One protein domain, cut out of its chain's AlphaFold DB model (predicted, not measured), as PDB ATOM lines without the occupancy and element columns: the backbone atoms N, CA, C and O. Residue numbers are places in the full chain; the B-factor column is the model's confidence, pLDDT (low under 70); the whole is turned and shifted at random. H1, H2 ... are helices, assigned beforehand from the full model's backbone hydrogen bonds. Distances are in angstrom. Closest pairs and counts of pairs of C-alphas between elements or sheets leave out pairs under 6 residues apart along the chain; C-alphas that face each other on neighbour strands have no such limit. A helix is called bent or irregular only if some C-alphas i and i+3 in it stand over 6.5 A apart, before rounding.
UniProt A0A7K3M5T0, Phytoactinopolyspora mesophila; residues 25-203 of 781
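This is residues 25 to 203 of the 781 residues of a protein of Phytoactinopolyspora mesophila (UniProt A0A7K3M5T0). A long helix, H2, makes one side of this domain; H1 packs on its first half, H5 on its middle, and H3 and H4 near its last residues. Beyond H4 and H5, H6, H7 and H8 form an up-and-down bundle, each running against the one before it, and residues 196 to 203 stick out past it. The printed part has 179 residues with nine named helices, H1 to H9 in chain order, and no named strand: all helix. It is only just compact, close to loose, with a radius of gyration of the C-alphas of 18.7 A and spans of 56 by 46 by 29 A.

H2, residues 49 to 77, is 42.3 A long, from C-alpha 49 at (-1.732, -12.973, -17.611). H1 is residues 31 to 39, H3 98 to 103, H4 108 to 124 (22.0 A), H5 126 to 134, H6 139 to 148, H7 154 to 168 (19.4 A), H8 173 to 187 (20.8 A) and H9 191 to 201, ending at C-alpha 201 (-38.594, -41.193, -40.303). H7 is irregular: C-alphas 163 and 166 are 7.0 A apart.

H2 and H4 are the hubs, touching four helices each. They touch about perpendicular at 85 degrees, H2 with residues 69 to 76 alone; the closest C-alphas, Leu 69 and Ala 118, are 4.9 A apart. H2 touches H1 with residues 53 to 60 alone, closest at C-alphas Gln 60 and Ala 34, 6.7 A. H6 and H8 touch at a shallow tilt of 28 degrees, closest at C-alphas Arg 141 and Val 173, 5.9 A. H7 and H8 are a hairpin. H1 and H8 are apart. Every O i to N i+4 pair is within hydrogen-bond range except in H4 (12 of 13) and H7 (9 of 11).

The farthest C-alphas, Leu 44 and Asp 190, are 56.0 A apart. The printed part has no cut; H2 to H3 is a long link. No printed residue is under 70 in pLDDT.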
ATOM      1  N   SER A  25       0.377 -19.454 -23.486       93.06
ATOM      2  CA  SER A  25      -0.810 -19.696 -24.333       93.06
ATOM      3  C   SER A  25      -0.496 -20.377 -25.668       93.06
ATOM      4  O   SER A  25      -1.311 -21.141 -26.192       93.06
ATOM      5  N   THR A  26       0.703 -20.147 -26.205       94.06
ATOM      6  CA  THR A  26       1.172 -20.713 -27.481       94.06
ATOM      7  C   THR A  26       1.958 -22.012 -27.311       94.06
ATOM      8  O   THR A  26       2.215 -22.713 -28.291       94.06
ATOM      9  N   MET A  27       2.308 -22.379 -26.074       95.81
ATOM     10  CA  MET A  27       3.038 -23.607 -25.772       95.81
ATOM     11  C   MET A  27       2.264 -24.836 -26.259       95.81
ATOM     12  O   MET A  27       1.043 -24.903 -26.142       95.81
ATOM     13  N   THR A  28       2.959 -25.825 -26.822       96.12
ATOM     14  CA  THR A  28       2.324 -27.075 -27.261       96.12
ATOM     15  C   THR A  28       1.715 -27.820 -26.063       96.12
ATOM     16  O   THR A  28       2.440 -28.066 -25.093       96.12
ATOM     17  N   PRO A  29       0.427 -28.210 -26.121       97.81
ATOM     18  CA  PRO A  29      -0.195 -29.042 -25.100       97.81
ATOM     19  C   PRO A  29       0.535 -30.365 -24.889       97.81
ATOM     20  O   PRO A  29       1.078 -30.959 -25.823       97.81
ATOM     21  N   GLY A  30       0.550 -30.825 -23.642       96.88
ATOM     22  CA  GLY A  30       1.211 -32.056 -23.233       96.88
ATOM     23  C   GLY A  30       1.795 -31.971 -21.820       96.88
ATOM     24  O   GLY A  30       1.540 -31.013 -21.091       96.88
ATOM     25  N   PRO A  31       2.634 -32.946 -21.422       97.06
ATOM     26  CA  PRO A  31       3.095 -33.086 -20.038       97.06
ATOM     27  C   PRO A  31       3.780 -31.841 -19.469       97.06
ATOM     28  O   PRO A  31       3.619 -31.530 -18.293       97.06
ATOM     29  N   ARG A  32       4.531 -31.111 -20.304       96.69
ATOM     30  CA  ARG A  32       5.222 -29.885 -19.887       96.69
ATOM     31  C   ARG A  32       4.242 -28.756 -19.572       96.69
ATOM     32  O   ARG A  32       4.403 -28.108 -18.544       96.69
ATOM     33  N   LEU A  33       3.257 -28.522 -20.440       97.50
ATOM     34  CA  LEU A  33       2.272 -27.466 -20.222       97.50
ATOM     35  C   LEU A  33       1.384 -27.798 -19.016       97.50
ATOM     36  O   LEU A  33       1.182 -26.943 -18.161       97.50
ATOM     37  N   ALA A  34       0.939 -29.052 -18.899       97.44
ATOM     38  CA  ALA A  34       0.175 -29.520 -17.746       97.44
ATOM     39  C   ALA A  34       0.926 -29.321 -16.415       97.44
ATOM     40  O   ALA A  34       0.330 -28.866 -15.441       97.44
ATOM     41  N   ALA A  35       2.233 -29.614 -16.376       97.38
ATOM     42  CA  ALA A  35       3.055 -29.398 -15.184       97.38
ATOM     43  C   ALA A  35       3.158 -27.909 -14.811       97.38
ATOM     44  O   ALA A  35       2.949 -27.562 -13.654       97.38
ATOM     45  N   LEU A  36       3.400 -27.028 -15.789       96.38
ATOM     46  CA  LEU A  36       3.467 -25.584 -15.545       96.38
ATOM     47  C   LEU A  36       2.129 -25.021 -15.051       96.38
ATOM     48  O   LEU A  36       2.104 -24.248 -14.100       96.38
ATOM     49  N   LEU A  37       1.013 -25.432 -15.657       96.69
ATOM     50  CA  LEU A  37      -0.322 -25.006 -15.230       96.69
ATOM     51  C   LEU A  37      -0.642 -25.438 -13.794       96.69
ATOM     52  O   LEU A  37      -1.304 -24.694 -13.079       96.69
ATOM     53  N   ALA A  38      -0.157 -26.604 -13.359       96.31
ATOM     54  CA  ALA A  38      -0.354 -27.089 -11.995       96.31
ATOM     55  C   ALA A  38       0.445 -26.299 -10.939       96.31
ATOM     56  O   ALA A  38       0.089 -26.327  -9.763       96.31
ATOM     57  N   GLU A  39       1.516 -25.611 -11.340       95.25
ATOM     58  CA  GLU A  39       2.355 -24.797 -10.450       95.25
ATOM     59  C   GLU A  39       1.851 -23.347 -10.315       95.25
ATOM     60  O   GLU A  39       2.167 -22.668  -9.336       95.25
ATOM     61  N   ILE A  40       1.051 -22.862 -11.271       94.50
ATOM     62  CA  ILE A  40       0.541 -21.486 -11.282       94.50
ATOM     63  C   ILE A  40      -0.626 -21.337 -10.295       94.50
ATOM     64  O   ILE A  40      -1.675 -21.962 -10.440       94.50
ATOM     65  N   SER A  41      -0.478 -20.436  -9.322       94.19
ATOM     66  CA  SER A  41      -1.580 -19.999  -8.450       94.19
ATOM     67  C   SER A  41      -2.377 -18.888  -9.134       94.19
ATOM     68  O   SER A  41      -1.969 -17.727  -9.102       94.19
ATOM     69  N   VAL A  42      -3.489 -19.244  -9.784       93.56
ATOM     70  CA  VAL A  42      -4.273 -18.338 -10.648       93.56
ATOM     71  C   VAL A  42      -4.764 -17.090  -9.902       93.56
ATOM     72  O   VAL A  42      -4.811 -16.014 -10.489       93.56
ATOM     73  N   GLU A  43      -5.054 -17.192  -8.602       94.50
ATOM     74  CA  GLU A  43      -5.508 -16.075  -7.760       94.50
ATOM     75  C   GLU A  43      -4.432 -14.999  -7.537       94.50
ATOM     76  O   GLU A  43      -4.753 -13.885  -7.125       94.50
ATOM     77  N   LEU A  44      -3.162 -15.333  -7.783       95.06
ATOM     78  CA  LEU A  44      -2.014 -14.444  -7.599       95.06
ATOM     79  C   LEU A  44      -1.468 -13.893  -8.924       95.06
ATOM     80  O   LEU A  44      -0.540 -13.089  -8.907       95.06
ATOM     81  N   VAL A  45      -2.015 -14.312 -10.066       94.44
ATOM     82  CA  VAL A  45      -1.608 -13.851 -11.400       94.44
ATOM     83  C   VAL A  45      -2.307 -12.529 -11.737       94.44
ATOM     84  O   VAL A  45      -3.446 -12.290 -11.336       94.44
ATOM     85  N   CYS A  46      -1.638 -11.640 -12.478       94.88
ATOM     86  CA  CYS A  46      -2.257 -10.379 -12.886       94.88
ATOM     87  C   CYS A  46      -3.414 -10.613 -13.874       94.88
ATOM     88  O   CYS A  46      -3.401 -11.566 -14.648       94.88
ATOM     89  N   GLY A  47      -4.405  -9.717 -13.911       92.94
ATOM     90  CA  GLY A  47      -5.593  -9.896 -14.760       92.94
ATOM     91  C   GLY A  47      -5.325  -9.983 -16.272       92.94
ATOM     92  O   GLY A  47      -6.184 -10.453 -17.008       92.94
ATOM     93  N   PHE A  48      -4.159  -9.534 -16.746       92.56
ATOM     94  CA  PHE A  48      -3.734  -9.733 -18.134       92.56
ATOM     95  C   PHE A  48      -3.253 -11.175 -18.352       92.56
ATOM     96  O   PHE A  48      -3.770 -11.886 -19.211       92.56
ATOM     97  N   ASP A  49      -2.323 -11.637 -17.517       94.94
ATOM     98  CA  ASP A  49      -1.732 -12.973 -17.611       94.94
ATOM     99  C   ASP A  49      -2.732 -14.093 -17.270       94.94
ATOM    100  O   ASP A  49      -2.568 -15.226 -17.721       94.94
ATOM    101  N   THR A  50      -3.809 -13.812 -16.525       95.69
ATOM    102  CA  THR A  50      -4.877 -14.805 -16.307       95.69
ATOM    103  C   THR A  50      -5.545 -15.225 -17.616       95.69
ATOM    104  O   THR A  50      -5.970 -16.375 -17.730       95.69
ATOM    105  N   VAL A  51      -5.592 -14.350 -18.628       95.31
ATOM    106  CA  VAL A  51      -6.086 -14.696 -19.970       95.31
ATOM    107  C   VAL A  51      -5.135 -15.676 -20.659       95.31
ATOM    108  O   VAL A  51      -5.596 -16.654 -21.250       95.31
ATOM    109  N   GLU A  52      -3.822 -15.475 -20.528       96.19
ATOM    110  CA  GLU A  52      -2.799 -16.382 -21.063       96.19
ATOM    111  C   GLU A  52      -2.880 -17.768 -20.407       96.19
ATOM    112  O   GLU A  52      -2.862 -18.790 -21.097       96.19
ATOM    113  N   VAL A  53      -3.050 -17.807 -19.080       97.12
ATOM    114  CA  VAL A  53      -3.249 -19.046 -18.313       97.12
ATOM    115  C   VAL A  53      -4.544 -19.743 -18.725       97.12
ATOM    116  O   VAL A  53      -4.532 -20.946 -18.984       97.12
ATOM    117  N   MET A  54      -5.652 -19.003 -18.843       97.00
ATOM    118  CA  MET A  54      -6.943 -19.538 -19.286       97.00
ATOM    119  C   MET A  54      -6.846 -20.146 -20.693       97.00
ATOM    120  O   MET A  54      -7.311 -21.266 -20.909       97.00
ATOM    121  N   ALA A  55      -6.225 -19.443 -21.644       96.44
ATOM    122  CA  ALA A  55      -6.054 -19.923 -23.014       96.44
ATOM    123  C   ALA A  55      -5.185 -21.190 -23.070       96.44
ATOM    124  O   ALA A  55      -5.549 -22.167 -23.729       96.44
ATOM    125  N   ALA A  56      -4.072 -21.209 -22.333       97.81
ATOM    126  CA  ALA A  56      -3.197 -22.370 -22.241       97.81
ATOM    127  C   ALA A  56      -3.904 -23.583 -21.610       97.81
ATOM    128  O   ALA A  56      -3.835 -24.694 -22.141       97.81
ATOM    129  N   ALA A  57      -4.643 -23.367 -20.517       97.88
ATOM    130  CA  ALA A  57      -5.424 -24.401 -19.845       97.88
ATOM    131  C   ALA A  57      -6.520 -24.978 -20.747       97.88
ATOM    132  O   ALA A  57      -6.727 -26.190 -20.764       97.88
ATOM    133  N   TYR A  58      -7.182 -24.141 -21.549       97.81
ATOM    134  CA  TYR A  58      -8.190 -24.600 -22.501       97.81
ATOM    135  C   TYR A  58      -7.596 -25.511 -23.586       97.81
ATOM    136  O   TYR A  58      -8.134 -26.582 -23.871       97.81
ATOM    137  N   ARG A  59      -6.437 -25.141 -24.146       97.75
ATOM    138  CA  ARG A  59      -5.721 -25.982 -25.120       97.75
ATOM    139  C   ARG A  59      -5.241 -27.295 -24.503       97.75
ATOM    140  O   ARG A  59      -5.345 -28.341 -25.145       97.75
ATOM    141  N   GLN A  60      -4.774 -27.262 -23.253       98.44
ATOM    142  CA  GLN A  60      -4.429 -28.473 -22.504       98.44
ATOM    143  C   GLN A  60      -5.655 -29.369 -22.273       98.44
ATOM    144  O   GLN A  60      -5.573 -30.576 -22.481       98.44
ATOM    145  N   ALA A  61      -6.816 -28.796 -21.943       98.25
ATOM    146  CA  ALA A  61      -8.054 -29.554 -21.769       98.25
ATOM    147  C   ALA A  61      -8.508 -30.246 -23.069       98.25
ATOM    148  O   ALA A  61      -8.939 -31.401 -23.030       98.25
ATOM    149  N   ASN A  62      -8.367 -29.587 -24.225       97.88
ATOM    150  CA  ASN A  62      -8.651 -30.184 -25.537       97.88
ATOM    151  C   ASN A  62      -7.739 -31.390 -25.823       97.88
ATOM    152  O   ASN A  62      -8.216 -32.449 -26.247       97.88
ATOM    153  N   HIS A  63      -6.446 -31.257 -25.517       98.38
ATOM    154  CA  HIS A  63      -5.463 -32.331 -25.637       98.38
ATOM    155  C   HIS A  63      -5.813 -33.532 -24.747       98.38
ATOM    156  O   HIS A  63      -5.903 -34.665 -25.228       98.38
ATOM    157  N   ASP A  64      -6.082 -33.287 -23.465       98.38
ATOM    158  CA  ASP A  64      -6.433 -34.333 -22.503       98.38
ATOM    159  C   ASP A  64      -7.747 -35.028 -22.893       98.38
ATOM    160  O   ASP A  64      -7.884 -36.255 -22.786       98.38
ATOM    161  N   ARG A  65      -8.709 -34.268 -23.436       98.19
ATOM    162  CA  ARG A  65      -9.962 -34.816 -23.957       98.19
ATOM    163  C   ARG A  65      -9.729 -35.745 -25.148       98.19
ATOM    164  O   ARG A  65     -10.337 -36.816 -25.201       98.19
ATOM    165  N   ALA A  66      -8.837 -35.387 -26.070       98.31
ATOM    166  CA  ALA A  66      -8.484 -36.235 -27.206       98.31
ATOM    167  C   ALA A  66      -7.808 -37.546 -26.768       98.31
ATOM    168  O   ALA A  66      -8.140 -38.609 -27.306       98.31
ATOM    169  N   ILE A  67      -6.924 -37.493 -25.761       98.38
ATOM    170  CA  ILE A  67      -6.307 -38.682 -25.147       98.38
ATOM    171  C   ILE A  67      -7.378 -39.594 -24.549       98.38
ATOM    172  O   ILE A  67      -7.383 -40.799 -24.817       98.38
ATOM    173  N   PHE A  68      -8.310 -39.030 -23.779       98.44
ATOM    174  CA  PHE A  68      -9.413 -39.795 -23.208       98.44
ATOM    175  C   PHE A  68     -10.243 -40.493 -24.296       98.44
ATOM    176  O   PHE A  68     -10.521 -41.688 -24.191       98.44
ATOM    177  N   LEU A  69     -10.616 -39.774 -25.361       98.50
ATOM    178  CA  LEU A  69     -11.392 -40.343 -26.465       98.50
ATOM    179  C   LEU A  69     -10.613 -41.449 -27.192       98.50
ATOM    180  O   LEU A  69     -11.198 -42.462 -27.564       98.50
ATOM    181  N   ARG A  70      -9.289 -41.322 -27.324       98.12
ATOM    182  CA  ARG A  70      -8.446 -42.385 -27.891       98.12
ATOM    183  C   ARG A  70      -8.447 -43.638 -27.019       98.12
ATOM    184  O   ARG A  70      -8.606 -44.734 -27.545       98.12
ATOM    185  N   ALA A  71      -8.318 -43.487 -25.701       98.12
ATOM    186  CA  ALA A  71      -8.411 -44.611 -24.772       98.12
ATOM    187  C   ALA A  71      -9.790 -45.288 -24.842       98.12
ATOM    188  O   ALA A  71      -9.867 -46.512 -24.911       98.12
ATOM    189  N   LEU A  72     -10.865 -44.496 -24.906       98.31
ATOM    190  CA  LEU A  72     -12.235 -44.988 -25.053       98.31
ATOM    191  C   LEU A  72     -12.424 -45.814 -26.336       98.31
ATOM    192  O   LEU A  72     -13.003 -46.901 -26.279       98.31
ATOM    193  N   LEU A  73     -11.927 -45.317 -27.475       97.81
ATOM    194  CA  LEU A  73     -11.948 -46.055 -28.738       97.81
ATOM    195  C   LEU A  73     -11.183 -47.374 -28.602       97.81
ATOM    196  O   LEU A  73     -11.726 -48.433 -28.904       97.81
ATOM    197  N   GLU A  74      -9.944 -47.321 -28.111       96.50
ATOM    198  CA  GLU A  74      -9.106 -48.511 -27.964       96.50
ATOM    199  C   GLU A  74      -9.770 -49.572 -27.084       96.50
ATOM    200  O   GLU A  74      -9.747 -50.743 -27.452       96.50
ATOM    201  N   THR A  75     -10.421 -49.184 -25.981       96.31
ATOM    202  CA  THR A  75     -11.185 -50.106 -25.130       96.31
ATOM    203  C   THR A  75     -12.268 -50.847 -25.914       96.31
ATOM    204  O   THR A  75     -12.344 -52.071 -25.820       96.31
ATOM    205  N   GLY A  76     -13.074 -50.150 -26.719       95.56
ATOM    206  CA  GLY A  76     -14.125 -50.800 -27.512       95.56
ATOM    207  C   GLY A  76     -13.614 -51.589 -28.722       95.56
ATOM    208  O   GLY A  76     -14.355 -52.397 -29.276       95.56
ATOM    209  N   MET A  77     -12.350 -51.391 -29.111       96.19
ATOM    210  CA  MET A  77     -11.693 -52.115 -30.203       96.19
ATOM    211  C   MET A  77     -10.920 -53.358 -29.735       96.19
ATOM    212  O   MET A  77     -10.435 -54.111 -30.580       96.19
ATOM    213  N   ARG A  78     -10.767 -53.604 -28.425       95.25
ATOM    214  CA  ARG A  78     -10.070 -54.803 -27.926       95.25
ATOM    215  C   ARG A  78     -10.864 -56.073 -28.204       95.25
ATOM    216  O   ARG A  78     -12.079 -56.127 -28.021       95.25
ATOM    217  N   GLN A  79     -10.156 -57.126 -28.611       93.44
ATOM    218  CA  GLN A  79     -10.770 -58.434 -28.814       93.44
ATOM    219  C   GLN A  79     -11.192 -59.043 -27.466       93.44
ATOM    220  O   GLN A  79     -10.393 -59.154 -26.534       93.44
ATOM    221  N   ALA A  80     -12.449 -59.477 -27.369       91.19
ATOM    222  CA  ALA A  80     -12.967 -60.133 -26.172       91.19
ATOM    223  C   ALA A  80     -12.164 -61.400 -25.815       91.19
ATOM    224  O   ALA A  80     -11.677 -62.118 -26.688       91.19
ATOM    225  N   HIS A  81     -12.060 -61.677 -24.516       91.38
ATOM    226  CA  HIS A  81     -11.328 -62.789 -23.901       91.38
ATOM    227  C   HIS A  81      -9.813 -62.778 -24.151       91.38
ATOM    228  O   HIS A  81      -9.166 -63.823 -24.086       91.38
ATOM    229  N   THR A  82      -9.233 -61.596 -24.390       91.62
ATOM    230  CA  THR A  82      -7.782 -61.419 -24.565       91.62
ATOM    231  C   THR A  82      -7.189 -60.314 -23.663       91.62
ATOM    232  O   THR A  82      -6.446 -59.462 -24.151       91.62
ATOM    233  N   PRO A  83      -7.496 -60.302 -22.345       89.50
ATOM    234  CA  PRO A  83      -7.194 -59.179 -21.443       89.50
ATOM    235  C   PRO A  83      -5.704 -58.821 -21.361       89.50
ATOM    236  O   PRO A  83      -5.358 -57.649 -21.267       89.50
ATOM    237  N   ASP A  84      -4.824 -59.817 -21.463       92.94
ATOM    238  CA  ASP A  84      -3.370 -59.635 -21.393       92.94
ATOM    239  C   ASP A  84      -2.727 -59.424 -22.779       92.94
ATOM    240  O   ASP A  84      -1.527 -59.632 -22.961       92.94
ATOM    241  N   SER A  85      -3.522 -59.060 -23.791       93.69
ATOM    242  CA  SER A  85      -3.069 -58.907 -25.174       93.69
ATOM    243  C   SER A  85      -3.388 -57.530 -25.754       93.69
ATOM    244  O   SER A  85      -4.273 -56.811 -25.298       93.69
ATOM    245  N   VAL A  86      -2.696 -57.194 -26.843       94.94
ATOM    246  CA  VAL A  86      -2.998 -56.012 -27.660       94.94
ATOM    247  C   VAL A  86      -3.898 -56.331 -28.860       94.94
ATOM    248  O   VAL A  86      -4.022 -55.493 -29.753       94.94
ATOM    249  N   ALA A  87      -4.520 -57.515 -28.911       95.94
ATOM    250  CA  ALA A  87      -5.380 -57.915 -30.021       95.94
ATOM    251  C   ALA A  87      -6.573 -56.959 -30.179       95.94
ATOM    252  O   ALA A  87      -7.186 -56.515 -29.199       95.94
ATOM    253  N   ARG A  88      -6.884 -56.622 -31.431       95.44
ATOM    254  CA  ARG A  88      -7.947 -55.685 -31.800       95.44
ATOM    255  C   ARG A  88      -8.837 -56.286 -32.876       95.44
ATOM    256  O   ARG A  88      -8.360 -57.036 -33.725       95.44
ATOM    257  N   VAL A  89     -10.117 -55.933 -32.833       94.94
ATOM    258  CA  VAL A  89     -11.032 -56.151 -33.956       94.94
ATOM    259  C   VAL A  89     -10.773 -55.111 -35.044       94.94
ATOM    260  O   VAL A  89     -10.276 -54.023 -34.758       94.94
ATOM    261  N   GLU A  90     -11.107 -55.446 -36.288       93.25
ATOM    262  CA  GLU A  90     -10.985 -54.521 -37.422       93.25
ATOM    263  C   GLU A  90     -12.048 -53.416 -37.365       93.25
ATOM    264  O   GLU A  90     -11.743 -52.245 -37.565       93.25
ATOM    265  N   HIS A  91     -13.281 -53.778 -36.997       92.62
ATOM    266  CA  HIS A  91     -14.395 -52.847 -36.836       92.62
ATOM    267  C   HIS A  91     -15.081 -53.043 -35.480       92.62
ATOM    268  O   HIS A  91     -15.198 -54.185 -35.016       92.62
ATOM    269  N   PRO A  92     -15.559 -51.962 -34.838       94.31
ATOM    270  CA  PRO A  92     -16.233 -52.063 -33.553       94.31
ATOM    271  C   PRO A  92     -17.543 -52.848 -33.684       94.31
ATOM    272  O   PRO A  92     -18.353 -52.610 -34.579       94.31
ATOM    273  N   GLY A  93     -17.775 -53.778 -32.755       91.44
ATOM    274  CA  GLY A  93     -19.052 -54.485 -32.653       91.44
ATOM    275  C   GLY A  93     -20.159 -53.622 -32.029       91.44
ATOM    276  O   GLY A  93     -19.896 -52.590 -31.413       91.44
ATOM    277  N   GLU A  94     -21.410 -54.096 -32.087       91.94
ATOM    278  CA  GLU A  94     -22.600 -53.409 -31.531       91.94
ATOM    279  C   GLU A  94     -22.459 -53.017 -30.039       91.94
ATOM    280  O   GLU A  94     -23.106 -52.080 -29.553       91.94
ATOM    281  N   PHE A  95     -21.617 -53.744 -29.300       94.81
ATOM    282  CA  PHE A  95     -21.413 -53.600 -27.858       94.81
ATOM    283  C   PHE A  95     -20.083 -52.940 -27.473       94.81
ATOM    284  O   PHE A  95     -19.723 -52.957 -26.298       94.81
ATOM    285  N   ALA A  96     -19.360 -52.342 -28.425       94.94
ATOM    286  CA  ALA A  96     -18.041 -51.746 -28.180       94.94
ATOM    287  C   ALA A  96     -18.043 -50.688 -27.054       94.94
ATOM    288  O   ALA A  96     -17.077 -50.562 -26.307       94.94
ATOM    289  N   ALA A  97     -19.160 -49.977 -26.867       96.12
ATOM    290  CA  ALA A  97     -19.315 -48.962 -25.826       96.12
ATOM    291  C   ALA A  97     -19.728 -49.510 -24.438       96.12
ATOM    292  O   ALA A  97     -19.854 -48.730 -23.490       96.12
ATOM    293  N   GLU A  98     -19.987 -50.815 -24.277       95.44
ATOM    294  CA  GLU A  98     -20.537 -51.362 -23.021       95.44
ATOM    295  C   GLU A  98     -19.504 -51.433 -21.890       95.44
ATOM    296  O   GLU A  98     -19.862 -51.218 -20.731       95.44
ATOM    297  N   GLU A  99     -18.222 -51.636 -22.210       95.94
ATOM    298  CA  GLU A  99     -17.156 -51.599 -21.201       95.94
ATOM    299  C   GLU A  99     -17.094 -50.219 -20.534       95.94
ATOM    300  O   GLU A  99     -17.155 -50.110 -19.314       95.94
ATOM    301  N   ALA A 100     -17.067 -49.148 -21.334       96.00
ATOM    302  CA  ALA A 100     -17.030 -47.778 -20.832       96.00
ATOM    303  C   ALA A 100     -18.277 -47.424 -20.016       96.00
ATOM    304  O   ALA A 100     -18.190 -46.749 -18.991       96.00
ATOM    305  N   ARG A 101     -19.444 -47.922 -20.436       95.50
ATOM    306  CA  ARG A 101     -20.699 -47.747 -19.703       95.50
ATOM    307  C   ARG A 101     -20.614 -48.337 -18.298       95.50
ATOM    308  O   ARG A 101     -21.047 -47.684 -17.349       95.50
ATOM    309  N   ALA A 102     -20.078 -49.551 -18.180       95.75
ATOM    310  CA  ALA A 102     -19.921 -50.235 -16.905       95.75
ATOM    311  C   ALA A 102     -18.813 -49.599 -16.047       95.75
ATOM    312  O   ALA A 102     -19.055 -49.300 -14.878       95.75
ATOM    313  N   ALA A 103     -17.647 -49.325 -16.638       96.56
ATOM    314  CA  ALA A 103     -16.473 -48.787 -15.951       96.56
ATOM    315  C   ALA A 103     -16.652 -47.343 -15.462       96.56
ATOM    316  O   ALA A 103     -16.232 -47.013 -14.355       96.56
ATOM    317  N   LEU A 104     -17.284 -46.483 -16.267       96.69
ATOM    318  CA  LEU A 104     -17.434 -45.050 -15.982       96.69
ATOM    319  C   LEU A 104     -18.823 -44.681 -15.446       96.69
ATOM    320  O   LEU A 104     -19.108 -43.507 -15.214       96.69
ATOM    321  N   VAL A 105     -19.698 -45.673 -15.252       95.62
ATOM    322  CA  VAL A 105     -21.073 -45.497 -14.755       95.62
ATOM    323  C   VAL A 105     -21.877 -44.525 -15.632       95.62
ATOM    324  O   VAL A 105     -22.585 -43.633 -15.164       95.62
ATOM    325  N   TRP A 106     -21.764 -44.676 -16.950       95.38
ATOM    326  CA  TRP A 106     -22.413 -43.780 -17.907       95.38
ATOM    327  C   TRP A 106     -23.790 -44.260 -18.334       95.38
ATOM    328  O   TRP A 106     -24.087 -45.453 -18.347       95.38
ATOM    329  N   SER A 107     -24.648 -43.318 -18.740       92.75
ATOM    330  CA  SER A 107     -25.892 -43.641 -19.442       92.75
ATOM    331  C   SER A 107     -25.593 -44.268 -20.810       92.75
ATOM    332  O   SER A 107     -24.517 -44.073 -21.376       92.75
ATOM    333  N   ARG A 108     -26.558 -45.011 -21.372       90.44
ATOM    334  CA  ARG A 108     -26.377 -45.683 -22.667       90.44
ATOM    335  C   ARG A 108     -26.096 -44.648 -23.745       90.44
ATOM    336  O   ARG A 108     -25.116 -44.759 -24.460       90.44
ATOM    337  N   ARG A 109     -26.932 -43.606 -23.789       90.94
ATOM    338  CA  ARG A 109     -26.792 -42.503 -24.738       90.94
ATOM    339  C   ARG A 109     -25.403 -41.881 -24.646       90.94
ATOM    340  O   ARG A 109     -24.777 -41.704 -25.679       90.94
ATOM    341  N   ARG A 110     -24.917 -41.577 -23.436       95.06
ATOM    342  CA  ARG A 110     -23.583 -40.993 -23.249       95.06
ATOM    343  C   ARG A 110     -22.487 -41.930 -23.750       95.06
ATOM    344  O   ARG A 110     -21.621 -41.466 -24.480       95.06
ATOM    345  N   SER A 111     -22.546 -43.219 -23.414       96.44
ATOM    346  CA  SER A 111     -21.549 -44.191 -23.880       96.44
ATOM    347  C   SER A 111     -21.546 -44.316 -25.404       96.44
ATOM    348  O   SER A 111     -20.506 -44.122 -26.023       96.44
ATOM    349  N   ASP A 112     -22.718 -44.540 -26.006       95.12
ATOM    350  CA  ASP A 112     -22.865 -44.724 -27.454       95.12
ATOM    351  C   ASP A 112     -22.417 -43.463 -28.219       95.12
ATOM    352  O   ASP A 112     -21.644 -43.556 -29.167       95.12
ATOM    353  N   THR A 113     -22.844 -42.271 -27.785       95.56
ATOM    354  CA  THR A 113     -22.483 -41.002 -28.452       95.56
ATOM    355  C   THR A 113     -21.014 -40.631 -28.280       95.56
ATOM    356  O   THR A 113     -20.387 -40.196 -29.243       95.56
ATOM    357  N   THR A 114     -20.438 -40.832 -27.091       97.81
ATOM    358  CA  THR A 114     -19.017 -40.528 -26.852       97.81
ATOM    359  C   THR A 114     -18.117 -41.531 -27.573       97.81
ATOM    360  O   THR A 114     -17.089 -41.139 -28.115       97.81
ATOM    361  N   PHE A 115     -18.500 -42.812 -27.622       98.19
ATOM    362  CA  PHE A 115     -17.769 -43.825 -28.383       98.19
ATOM    363  C   PHE A 115     -17.852 -43.565 -29.892       98.19
ATOM    364  O   PHE A 115     -16.835 -43.643 -30.572       98.19
ATOM    365  N   ALA A 116     -19.029 -43.196 -30.410       96.56
ATOM    366  CA  ALA A 116     -19.185 -42.805 -31.810       96.56
ATOM    367  C   ALA A 116     -18.305 -41.596 -32.158       96.56
ATOM    368  O   ALA A 116     -17.587 -41.643 -33.149       96.56
ATOM    369  N   LEU A 117     -18.276 -40.567 -31.300       98.00
ATOM    370  CA  LEU A 117     -17.360 -39.438 -31.465       98.00
ATOM    371  C   LEU A 117     -15.898 -39.898 -31.471       98.00
ATOM    372  O   LEU A 117     -15.141 -39.489 -32.342       98.00
ATOM    373  N   ALA A 118     -15.501 -40.751 -30.523       98.38
ATOM    374  CA  ALA A 118     -14.143 -41.276 -30.438       98.38
ATOM    375  C   ALA A 118     -13.729 -42.049 -31.701       98.38
ATOM    376  O   ALA A 118     -12.615 -41.862 -32.186       98.38
ATOM    377  N   TYR A 119     -14.628 -42.877 -32.240       97.44
ATOM    378  CA  TYR A 119     -14.438 -43.576 -33.509       97.44
ATOM    379  C   TYR A 119     -14.313 -42.589 -34.676       97.44
ATOM    380  O   TYR A 119     -13.352 -42.652 -35.440       97.44
ATOM    381  N   ASP A 120     -15.227 -41.622 -34.770       97.12
ATOM    382  CA  ASP A 120     -15.215 -40.635 -35.845       97.12
ATOM    383  C   ASP A 120     -13.912 -39.818 -35.860       97.12
ATOM    384  O   ASP A 120     -13.334 -39.638 -36.924       97.12
ATOM    385  N   ILE A 121     -13.418 -39.333 -34.716       97.56
ATOM    386  CA  ILE A 121     -12.255 -38.425 -34.694       97.56
ATOM    387  C   ILE A 121     -10.895 -39.125 -34.754       97.56
ATOM    388  O   ILE A 121      -9.903 -38.454 -35.021       97.56
ATOM    389  N   HIS A 122     -10.814 -40.424 -34.445       97.19
ATOM    390  CA  HIS A 122      -9.537 -41.159 -34.393       97.19
ATOM    391  C   HIS A 122      -9.405 -42.249 -35.461       97.19
ATOM    392  O   HIS A 122      -8.276 -42.666 -35.713       97.19
ATOM    393  N   ASP A 123     -10.508 -42.693 -36.073       95.00
ATOM    394  CA  ASP A 123     -10.524 -43.729 -37.119       95.00
ATOM    395  C   ASP A 123     -11.032 -43.169 -38.458       95.00
ATOM    396  O   ASP A 123     -10.296 -43.158 -39.441       95.00
ATOM    397  N   ARG A 124     -12.252 -42.614 -38.488       95.00
ATOM    398  CA  ARG A 124     -12.893 -42.127 -39.727       95.00
ATOM    399  C   ARG A 124     -12.302 -40.808 -40.246       95.00
ATOM    400  O   ARG A 124     -12.055 -40.652 -41.437       95.00
ATOM    401  N   LEU A 125     -12.099 -39.839 -39.355       97.44
ATOM    402  CA  LEU A 125     -11.615 -38.479 -39.623       97.44
ATOM    403  C   LEU A 125     -10.459 -38.127 -38.661       97.44
ATOM    404  O   LEU A 125     -10.597 -37.213 -37.840       97.44
ATOM    405  N   PRO A 126      -9.304 -38.822 -38.751       97.44
ATOM    406  CA  PRO A 126      -8.201 -38.714 -37.785       97.44
ATOM    407  C   PRO A 126      -7.633 -37.295 -37.616       97.44
ATOM    408  O   PRO A 126      -7.135 -36.953 -36.544       97.44
ATOM    409  N   MET A 127      -7.768 -36.438 -38.632       98.00
ATOM    410  CA  MET A 127      -7.314 -35.045 -38.595       98.00
ATOM    411  C   MET A 127      -8.057 -34.201 -37.550       98.00
ATOM    412  O   MET A 127      -7.514 -33.211 -37.068       98.00
ATOM    413  N   LEU A 128      -9.276 -34.596 -37.159       98.25
ATOM    414  CA  LEU A 128      -9.988 -33.967 -36.045       98.25
ATOM    415  C   LEU A 128      -9.310 -34.306 -34.713       98.25
ATOM    416  O   LEU A 128      -9.043 -33.407 -33.918       98.25
ATOM    417  N   GLY A 129      -8.989 -35.583 -34.481       97.94
ATOM    418  CA  GLY A 129      -8.277 -36.022 -33.283       97.94
ATOM    419  C   GLY A 129      -6.876 -35.414 -33.175       97.94
ATOM    420  O   GLY A 129      -6.471 -35.008 -32.087       97.94
ATOM    421  N   GLU A 130      -6.160 -35.290 -34.295       97.94
ATOM    422  CA  GLU A 130      -4.859 -34.608 -34.373       97.94
ATOM    423  C   GLU A 130      -4.966 -33.120 -34.011       97.94
ATOM    424  O   GLU A 130      -4.183 -32.634 -33.194       97.94
ATOM    425  N   ALA A 131      -5.968 -32.412 -34.541       98.06
ATOM    426  CA  ALA A 131      -6.206 -31.007 -34.209       98.06
ATOM    427  C   ALA A 131      -6.587 -30.810 -32.730       98.06
ATOM    428  O   ALA A 131      -6.130 -29.860 -32.093       98.06
ATOM    429  N   MET A 132      -7.371 -31.728 -32.148       98.19
ATOM    430  CA  MET A 132      -7.673 -31.692 -30.714       98.19
ATOM    431  C   MET A 132      -6.423 -31.945 -29.858       98.19
ATOM    432  O   MET A 132      -6.208 -31.245 -28.871       98.19
ATOM    433  N   LEU A 133      -5.559 -32.890 -30.250       97.94
ATOM    434  CA  LEU A 133      -4.275 -33.140 -29.577       97.94
ATOM    435  C   LEU A 133      -3.325 -31.937 -29.658       97.94
ATOM    436  O   LEU A 133      -2.581 -31.687 -28.711       97.94
ATOM    437  N   ALA A 134      -3.354 -31.176 -30.752       96.56
ATOM    438  CA  ALA A 134      -2.601 -29.928 -30.885       96.56
ATOM    439  C   ALA A 134      -3.184 -28.768 -30.044       96.56
ATOM    440  O   ALA A 134      -2.519 -27.748 -29.839       96.56
ATOM    441  N   GLY A 135      -4.403 -28.933 -29.519       96.06
ATOM    442  CA  GLY A 135      -5.151 -27.912 -28.788       96.06
ATOM    443  C   GLY A 135      -5.860 -26.897 -29.687       96.06
ATOM    444  O   GLY A 135      -6.374 -25.908 -29.170       96.06
ATOM    445  N   ASP A 136      -5.901 -27.128 -31.000       94.81
ATOM    446  CA  ASP A 136      -6.430 -26.183 -31.996       94.81
ATOM    447  C   ASP A 136      -7.929 -26.387 -32.272       94.81
ATOM    448  O   ASP A 136      -8.593 -25.521 -32.847       94.81
ATOM    449  N   LEU A 137      -8.475 -27.526 -31.841       97.25
ATOM    450  CA  LEU A 137      -9.883 -27.879 -31.970       97.25
ATOM    451  C   LEU A 137     -10.431 -28.356 -30.622       97.25
ATOM    452  O   LEU A 137      -9.806 -29.163 -29.938       97.25
ATOM    453  N   ASP A 138     -11.616 -27.879 -30.255       96.94
ATOM    454  CA  ASP A 138     -12.334 -28.347 -29.072       96.94
ATOM    455  C   ASP A 138     -13.369 -29.430 -29.419       96.94
ATOM    456  O   ASP A 138     -13.696 -29.687 -30.581       96.94
ATOM    457  N   GLU A 139     -13.906 -30.078 -28.386       96.75
ATOM    458  CA  GLU A 139     -14.919 -31.119 -28.556       96.75
ATOM    459  C   GLU A 139     -16.224 -30.619 -29.211       96.75
ATOM    460  O   GLU A 139     -16.696 -31.295 -30.126       96.75
ATOM    461  N   PRO A 140     -16.826 -29.468 -28.833       97.38
ATOM    462  CA  PRO A 140     -18.016 -28.949 -29.515       97.38
ATOM    463  C   PRO A 140     -17.847 -28.759 -31.032       97.38
ATOM    464  O   PRO A 140     -18.745 -29.116 -31.801       97.38
ATOM    465  N   ARG A 141     -16.706 -28.225 -31.484       97.88
ATOM    466  CA  ARG A 141     -16.393 -28.050 -32.909       97.88
ATOM    467  C   ARG A 141     -16.107 -29.387 -33.585       97.88
ATOM    468  O   ARG A 141     -16.573 -29.598 -34.704       97.88
ATOM    469  N   ALA A 142     -15.427 -30.316 -32.915       97.94
ATOM    470  CA  ALA A 142     -15.253 -31.676 -33.425       97.94
ATOM    471  C   ALA A 142     -16.606 -32.384 -33.628       97.94
ATOM    472  O   ALA A 142     -16.847 -32.946 -34.696       97.94
ATOM    473  N   ILE A 143     -17.531 -32.278 -32.666       98.12
ATOM    474  CA  ILE A 143     -18.906 -32.792 -32.789       98.12
ATOM    475  C   ILE A 143     -19.627 -32.144 -33.975       98.12
ATOM    476  O   ILE A 143     -20.334 -32.829 -34.713       98.12
ATOM    477  N   ALA A 144     -19.447 -30.838 -34.197       97.81
ATOM    478  CA  ALA A 144     -20.034 -30.168 -35.353       97.81
ATOM    479  C   ALA A 144     -19.549 -30.791 -36.676       97.81
ATOM    480  O   ALA A 144     -20.379 -31.099 -37.534       97.81
ATOM    481  N   PHE A 145     -18.246 -31.052 -36.824       98.19
ATOM    482  CA  PHE A 145     -17.711 -31.749 -37.997       98.19
ATOM    483  C   PHE A 145     -18.316 -33.141 -38.166       98.19
ATOM    484  O   PHE A 145     -18.857 -33.439 -39.232       98.19
ATOM    485  N   THR A 146     -18.287 -33.987 -37.137       97.19
ATOM    486  CA  THR A 146     -18.759 -35.377 -37.258       97.19
ATOM    487  C   THR A 146     -20.265 -35.450 -37.533       97.19
ATOM    488  O   THR A 146     -20.714 -36.177 -38.424       97.19
ATOM    489  N   GLN A 147     -21.063 -34.625 -36.849       95.00
ATOM    490  CA  GLN A 147     -22.518 -34.610 -36.976       95.00
ATOM    491  C   GLN A 147     -22.998 -34.067 -38.329       95.00
ATOM    492  O   GLN A 147     -23.966 -34.598 -38.897       95.00
ATOM    493  N   TRP A 148     -22.375 -32.994 -38.826       95.31
ATOM    494  CA  TRP A 148     -22.804 -32.301 -40.046       95.31
ATOM    495  C   TRP A 148     -22.109 -32.793 -41.318       95.31
ATOM    496  O   TRP A 148     -22.539 -32.428 -42.405       95.31
ATOM    497  N   THR A 149     -21.131 -33.693 -41.202       96.12
ATOM    498  CA  THR A 149     -20.601 -34.486 -42.329       96.12
ATOM    499  C   THR A 149     -21.135 -35.925 -42.352       96.12
ATOM    500  O   THR A 149     -20.793 -36.718 -43.228       96.12
ATOM    501  N   SER A 150     -22.006 -36.296 -41.407       91.62
ATOM    502  CA  SER A 150     -22.692 -37.589 -41.420       91.62
ATOM    503  C   SER A 150     -23.559 -37.735 -42.680       91.62
ATOM    504  O   SER A 150     -24.360 -36.851 -43.003       91.62
ATOM    505  N   GLY A 151     -23.402 -38.857 -43.388       91.00
ATOM    506  CA  GLY A 151     -24.102 -39.157 -44.645       91.00
ATOM    507  C   GLY A 151     -23.382 -38.704 -45.922       91.00
ATOM    508  O   GLY A 151     -23.915 -38.940 -47.010       91.00
ATOM    509  N   LEU A 152     -22.212 -38.072 -45.794       95.31
ATOM    510  CA  LEU A 152     -21.226 -37.916 -46.870       95.31
ATOM    511  C   LEU A 152     -20.280 -39.125 -46.893       95.31
ATOM    512  O   LEU A 152     -20.168 -39.832 -45.888       95.31
ATOM    513  N   SER A 153     -19.578 -39.342 -48.010       95.88
ATOM    514  CA  SER A 153     -18.449 -40.282 -48.019       95.88
ATOM    515  C   SER A 153     -17.289 -39.755 -47.168       95.88
ATOM    516  O   SER A 153     -17.175 -38.547 -46.933       95.88
ATOM    517  N   ASP A 154     -16.404 -40.646 -46.721       95.75
ATOM    518  CA  ASP A 154     -15.264 -40.252 -45.884       95.75
ATOM    519  C   ASP A 154     -14.309 -39.303 -46.621       95.75
ATOM    520  O   ASP A 154     -13.831 -38.342 -46.025       95.75
ATOM    521  N   ASP A 155     -14.133 -39.464 -47.938       96.75
ATOM    522  CA  ASP A 155     -13.344 -38.540 -48.765       96.75
ATOM    523  C   ASP A 155     -13.953 -37.130 -48.820       96.75
ATOM    524  O   ASP A 155     -13.239 -36.129 -48.704       96.75
ATOM    525  N   GLN A 156     -15.278 -37.042 -48.978       97.25
ATOM    526  CA  GLN A 156     -16.012 -35.775 -48.999       97.25
ATOM    527  C   GLN A 156     -15.954 -35.084 -47.633       97.25
ATOM    528  O   GLN A 156     -15.674 -33.888 -47.552       97.25
ATOM    529  N   ALA A 157     -16.178 -35.835 -46.553       97.62
ATOM    530  CA  ALA A 157     -16.079 -35.328 -45.189       97.62
ATOM    531  C   ALA A 157     -14.650 -34.861 -44.864       97.62
ATOM    532  O   ALA A 157     -14.465 -33.759 -44.347       97.62
ATOM    533  N   ALA A 158     -13.635 -35.642 -45.242       97.62
ATOM    534  CA  ALA A 158     -12.233 -35.290 -45.050       97.62
ATOM    535  C   ALA A 158     -11.837 -34.031 -45.834       97.62
ATOM    536  O   ALA A 158     -11.029 -33.244 -45.342       97.62
ATOM    537  N   GLN A 159     -12.412 -33.805 -47.021       97.56
ATOM    538  CA  GLN A 159     -12.212 -32.561 -47.763       97.56
ATOM    539  C   GLN A 159     -12.733 -31.350 -46.981       97.56
ATOM    540  O   GLN A 159     -11.983 -30.399 -46.776       97.56
ATOM    541  N   ILE A 160     -13.964 -31.417 -46.463       97.94
ATOM    542  CA  ILE A 160     -14.540 -30.345 -45.634       97.94
ATOM    543  C   ILE A 160     -13.678 -30.087 -44.391       97.94
ATOM    544  O   ILE A 160     -13.418 -28.933 -44.047       97.94
ATOM    545  N   CYS A 161     -13.211 -31.147 -43.725       98.00
ATOM    546  CA  CYS A 161     -12.320 -31.031 -42.572       98.00
ATOM    547  C   CYS A 161     -11.015 -30.307 -42.931       98.00
ATOM    548  O   CYS A 161     -10.636 -29.366 -42.236       98.00
ATOM    549  N   ARG A 162     -10.342 -30.693 -44.026       97.31
ATOM    550  CA  ARG A 162      -9.097 -30.039 -44.475       97.31
ATOM    551  C   ARG A 162      -9.284 -28.547 -44.744       97.31
ATOM    552  O   ARG A 162      -8.400 -27.765 -44.411       97.31
ATOM    553  N   ASP A 163     -10.427 -28.170 -45.307       97.44
ATOM    554  CA  ASP A 163     -10.701 -26.783 -45.679       97.44
ATOM    555  C   ASP A 163     -11.064 -25.907 -44.468       97.44
ATOM    556  O   ASP A 163     -10.717 -24.727 -44.435       97.44
ATOM    557  N   LEU A 164     -11.754 -26.464 -43.463       98.06
ATOM    558  CA  LEU A 164     -12.329 -25.679 -42.363       98.06
ATOM    559  C   LEU A 164     -11.587 -25.789 -41.023       98.06
ATOM    560  O   LEU A 164     -11.670 -24.848 -40.236       98.06
ATOM    561  N   ILE A 165     -10.852 -26.873 -40.740       97.75
ATOM    562  CA  ILE A 165     -10.081 -27.004 -39.483       97.75
ATOM    563  C   ILE A 165      -9.132 -25.810 -39.255       97.75
ATOM    564  O   ILE A 165      -9.165 -25.265 -38.151       97.75
ATOM    565  N   PRO A 166      -8.350 -25.329 -40.251       97.25
ATOM    566  CA  PRO A 166      -7.388 -24.241 -40.033       97.25
ATOM    567  C   PRO A 166      -7.999 -22.914 -39.564       97.25
ATOM    568  O   PRO A 166      -7.290 -22.080 -39.007       97.25
ATOM    569  N   VAL A 167      -9.296 -22.696 -39.801       96.62
ATOM    570  CA  VAL A 167     -10.009 -21.459 -39.435       96.62
ATOM    571  C   VAL A 167     -11.031 -21.662 -38.312       96.62
ATOM    572  O   VAL A 167     -11.601 -20.690 -37.821       96.62
ATOM    573  N   ALA A 168     -11.259 -22.905 -37.871       95.88
ATOM    574  CA  ALA A 168     -12.354 -23.259 -36.967       95.88
ATOM    575  C   ALA A 168     -12.264 -22.581 -35.589       95.88
ATOM    576  O   ALA A 168     -13.296 -22.218 -35.017       95.88
ATOM    577  N   SER A 169     -11.053 -22.380 -35.059       92.56
ATOM    578  CA  SER A 169     -10.825 -21.747 -33.750       92.56
ATOM    579  C   SER A 169     -11.283 -20.283 -33.703       92.56
ATOM    580  O   SER A 169     -11.670 -19.799 -32.640       92.56
ATOM    581  N   GLY A 170     -11.319 -19.604 -34.856       94.25
ATOM    582  CA  GLY A 170     -11.784 -18.223 -35.000       94.25
ATOM    583  C   GLY A 170     -13.289 -18.063 -35.247       94.25
ATOM    584  O   GLY A 170     -13.752 -16.934 -35.361       94.25
ATOM    585  N   MET A 171     -14.052 -19.157 -35.348       96.69
ATOM    586  CA  MET A 171     -15.489 -19.131 -35.661       96.69
ATOM    587  C   MET A 171     -16.330 -19.544 -34.456       96.69
ATOM    588  O   MET A 171     -15.940 -20.442 -33.706       96.69
ATOM    589  N   LEU A 172     -17.526 -18.979 -34.301       96.69
ATOM    590  CA  LEU A 172     -18.527 -19.554 -33.402       96.69
ATOM    591  C   LEU A 172     -18.935 -20.949 -33.899       96.69
ATOM    592  O   LEU A 172     -18.948 -21.218 -35.100       96.69
ATOM    593  N   VAL A 173     -19.347 -21.839 -32.991       97.44
ATOM    594  CA  VAL A 173     -19.793 -23.196 -33.373       97.44
ATOM    595  C   VAL A 173     -20.958 -23.138 -34.372       97.44
ATOM    596  O   VAL A 173     -20.986 -23.915 -35.320       97.44
ATOM    597  N   GLY A 174     -21.891 -22.190 -34.217       97.00
ATOM    598  CA  GLY A 174     -22.991 -21.986 -35.169       97.00
ATOM    599  C   GLY A 174     -22.517 -21.574 -36.568       97.00
ATOM    600  O   GLY A 174     -22.962 -22.148 -37.560       97.00
ATOM    601  N   GLU A 175     -21.552 -20.655 -36.653       98.12
ATOM    602  CA  GLU A 175     -20.958 -20.220 -37.926       98.12
ATOM    603  C   GLU A 175     -20.199 -21.362 -38.611       98.12
ATOM    604  O   GLU A 175     -20.308 -21.539 -39.828       98.12
ATOM    605  N   LEU A 176     -19.477 -22.173 -37.830       98.31
ATOM    606  CA  LEU A 176     -18.809 -23.379 -38.315       98.31
ATOM    607  C   LEU A 176     -19.824 -24.389 -38.865       98.31
ATOM    608  O   LEU A 176     -19.633 -24.920 -39.956       98.31
ATOM    609  N   ILE A 177     -20.928 -24.625 -38.152       98.06
ATOM    610  CA  ILE A 177     -22.013 -25.500 -38.613       98.06
ATOM    611  C   ILE A 177     -22.557 -25.021 -39.965       98.06
ATOM    612  O   ILE A 177     -22.753 -25.829 -40.874       98.06
ATOM    613  N   ASP A 178     -22.786 -23.720 -40.130       97.69
ATOM    614  CA  ASP A 178     -23.308 -23.173 -41.384       97.69
ATOM    615  C   ASP A 178     -22.271 -23.182 -42.517       97.69
ATOM    616  O   ASP A 178     -22.629 -23.362 -43.685       97.69
ATOM    617  N   ALA A 179     -20.978 -23.062 -42.202       98.06
ATOM    618  CA  ALA A 179     -19.899 -23.302 -43.157       98.06
ATOM    619  C   ALA A 179     -19.859 -24.773 -43.613       98.06
ATOM    620  O   ALA A 179     -19.846 -25.031 -44.819       98.06
ATOM    621  N   ILE A 180     -19.942 -25.729 -42.678       98.12
ATOM    622  CA  ILE A 180     -19.972 -27.171 -42.976       98.12
ATOM    623  C   ILE A 180     -21.185 -27.516 -43.842       98.12
ATOM    624  O   ILE A 180     -21.029 -28.184 -44.860       98.12
ATOM    625  N   LYS A 181     -22.389 -27.033 -43.500       96.56
ATOM    626  CA  LYS A 181     -23.603 -27.280 -44.301       96.56
ATOM    627  C   LYS A 181     -23.460 -26.762 -45.729       96.56
ATOM    628  O   LYS A 181     -23.830 -27.466 -46.664       96.56
ATOM    629  N   ARG A 182     -22.938 -25.542 -45.911       97.19
ATOM    630  CA  ARG A 182     -22.719 -24.970 -47.249       97.19
ATOM    631  C   ARG A 182     -21.735 -25.810 -48.057       97.19
ATOM    632  O   ARG A 182     -22.017 -26.098 -49.215       97.19
ATOM    633  N   ALA A 183     -20.631 -26.238 -47.444       97.12
ATOM    634  CA  ALA A 183     -19.653 -27.106 -48.091       97.12
ATOM    635  C   ALA A 183     -20.249 -28.484 -48.436       97.12
ATOM    636  O   ALA A 183     -20.095 -28.951 -49.560       97.12
ATOM    637  N   ALA A 184     -21.002 -29.092 -47.515       96.69
ATOM    638  CA  ALA A 184     -21.672 -30.373 -47.723       96.69
ATOM    639  C   ALA A 184     -22.678 -30.320 -48.881       96.69
ATOM    640  O   ALA A 184     -22.639 -31.182 -49.751       96.69
ATOM    641  N   ILE A 185     -23.525 -29.285 -48.941       95.88
ATOM    642  CA  ILE A 185     -24.492 -29.085 -50.035       95.88
ATOM    643  C   ILE A 185     -23.779 -28.825 -51.368       95.88
ATOM    644  O   ILE A 185     -24.236 -29.288 -52.408       95.88
ATOM    645  N   ALA A 186     -22.668 -28.085 -51.357       96.00
ATOM    646  CA  ALA A 186     -21.891 -27.832 -52.568       96.00
ATOM    647  C   ALA A 186     -21.226 -29.110 -53.113       96.00
ATOM    648  O   ALA A 186     -21.137 -29.279 -54.326       96.00
ATOM    649  N   ILE A 187     -20.773 -29.999 -52.224       96.19
ATOM    650  CA  ILE A 187     -20.135 -31.277 -52.573       96.19
ATOM    651  C   ILE A 187     -21.168 -32.330 -53.001       96.19
ATOM    652  O   ILE A 187     -20.939 -33.059 -53.965       96.19
ATOM    653  N   ASP A 188     -22.292 -32.417 -52.291       95.38
ATOM    654  CA  ASP A 188     -23.384 -33.354 -52.546       95.38
ATOM    655  C   ASP A 188     -24.737 -32.638 -52.362       95.38
ATOM    656  O   ASP A 188     -25.263 -32.560 -51.247       95.38
ATOM    657  N   PRO A 189     -25.335 -32.116 -53.449       93.31
ATOM    658  CA  PRO A 189     -26.614 -31.409 -53.383       93.31
ATOM    659  C   PRO A 189     -27.771 -32.255 -52.828       93.31
ATOM    660  O   PRO A 189     -28.695 -31.715 -52.215       93.31
ATOM    661  N   ASP A 190     -27.714 -33.580 -52.988       92.81
ATOM    662  CA  ASP A 190     -28.759 -34.500 -52.535       92.81
ATOM    663  C   ASP A 190     -28.616 -34.869 -51.048       92.81
ATOM    664  O   ASP A 190     -29.565 -35.375 -50.434       92.81
ATOM    665  N   TRP A 191     -27.457 -34.602 -50.432       93.06
ATOM    666  CA  TRP A 191     -27.180 -34.897 -49.021       93.06
ATOM    667  C   TRP A 191     -28.244 -34.310 -48.084       93.06
ATOM    668  O   TRP A 191     -28.776 -35.016 -47.218       93.06
ATOM    669  N   ALA A 192     -28.618 -33.042 -48.290       88.44
ATOM    670  CA  ALA A 192     -29.601 -32.359 -47.451       88.44
ATOM    671  C   ALA A 192     -30.982 -33.035 -47.518       88.44
ATOM    672  O   ALA A 192     -31.636 -33.228 -46.488       88.44
ATOM    673  N   GLN A 193     -31.398 -33.470 -48.713       88.94
ATOM    674  CA  GLN A 193     -32.675 -34.152 -48.925       88.94
ATOM    675  C   GLN A 193     -32.701 -35.536 -48.260       88.94
ATOM    676  O   GLN A 193     -33.695 -35.903 -47.615       88.94
ATOM    677  N   ARG A 194     -31.607 -36.307 -48.373       92.06
ATOM    678  CA  ARG A 194     -31.483 -37.617 -47.708       92.06
ATOM    679  C   ARG A 194     -31.547 -37.467 -46.189       92.06
ATOM    680  O   ARG A 194     -32.304 -38.188 -45.536       92.06
ATOM    681  N   ARG A 195     -30.832 -36.484 -45.632       89.50
ATOM    682  CA  ARG A 195     -30.828 -36.195 -44.191       89.50
ATOM    683  C   ARG A 195     -32.208 -35.785 -43.674       89.50
ATOM    684  O   ARG A 195     -32.639 -36.316 -42.652       89.50
ATOM    685  N   TYR A 196     -32.921 -34.903 -44.380       86.88
ATOM    686  CA  TYR A 196     -34.291 -34.514 -44.019       86.88
ATOM    687  C   TYR A 196     -35.231 -35.725 -43.983       86.88
ATOM    688  O   TYR A 196     -35.926 -35.959 -42.994       86.88
ATOM    689  N   THR A 197     -35.203 -36.540 -45.041       89.75
ATOM    690  CA  THR A 197     -36.056 -37.730 -45.155       89.75
ATOM    691  C   THR A 197     -35.792 -38.713 -44.013       89.75
ATOM    692  O   THR A 197     -36.733 -39.250 -43.428       89.75
ATOM    693  N   GLN A 198     -34.521 -38.918 -43.656       88.25
ATOM    694  CA  GLN A 198     -34.141 -39.790 -42.549       88.25
ATOM    695  C   GLN A 198     -34.571 -39.230 -41.186       88.25
ATOM    696  O   GLN A 198     -35.086 -39.985 -40.364       88.25
ATOM    697  N   ALA A 199     -34.424 -37.922 -40.951       87.12
ATOM    698  CA  ALA A 199     -34.872 -37.292 -39.708       87.12
ATOM    699  C   ALA A 199     -36.383 -37.488 -39.502       87.12
ATOM    700  O   ALA A 199     -36.805 -38.020 -38.478       87.12
ATOM    701  N   VAL A 200     -37.198 -37.190 -40.521       91.62
ATOM    702  CA  VAL A 200     -38.665 -37.325 -40.443       91.62
ATOM    703  C   VAL A 200     -39.123 -38.777 -40.222       91.62
ATOM    704  O   VAL A 200     -40.190 -39.015 -39.639       91.62
ATOM    705  N   ARG A 201     -38.338 -39.779 -40.643       91.94
ATOM    706  CA  ARG A 201     -38.594 -41.193 -40.303       91.94
ATOM    707  C   ARG A 201     -38.424 -41.471 -38.807       91.94
ATOM    708  O   ARG A 201     -39.189 -42.261 -38.269       91.94
ATOM    709  N   GLY A 202     -37.499 -40.782 -38.140       89.44
ATOM    710  CA  GLY A 202     -37.228 -40.883 -36.698       89.44
ATOM    711  C   GLY A 202     -38.132 -40.033 -35.795       89.44
ATOM    712  O   GLY A 202     -37.865 -39.921 -34.590       89.44
ATOM    713  N   ARG A 203     -39.184 -39.424 -36.358       93.94
ATOM    714  CA  ARG A 203     -40.127 -38.566 -35.629       93.94
ATOM    715  C   ARG A 203     -40.709 -39.262 -34.400       93.94
ATOM    716  O   ARG A 203     -41.150 -40.409 -34.471       93.94
TER     717      ARG A 203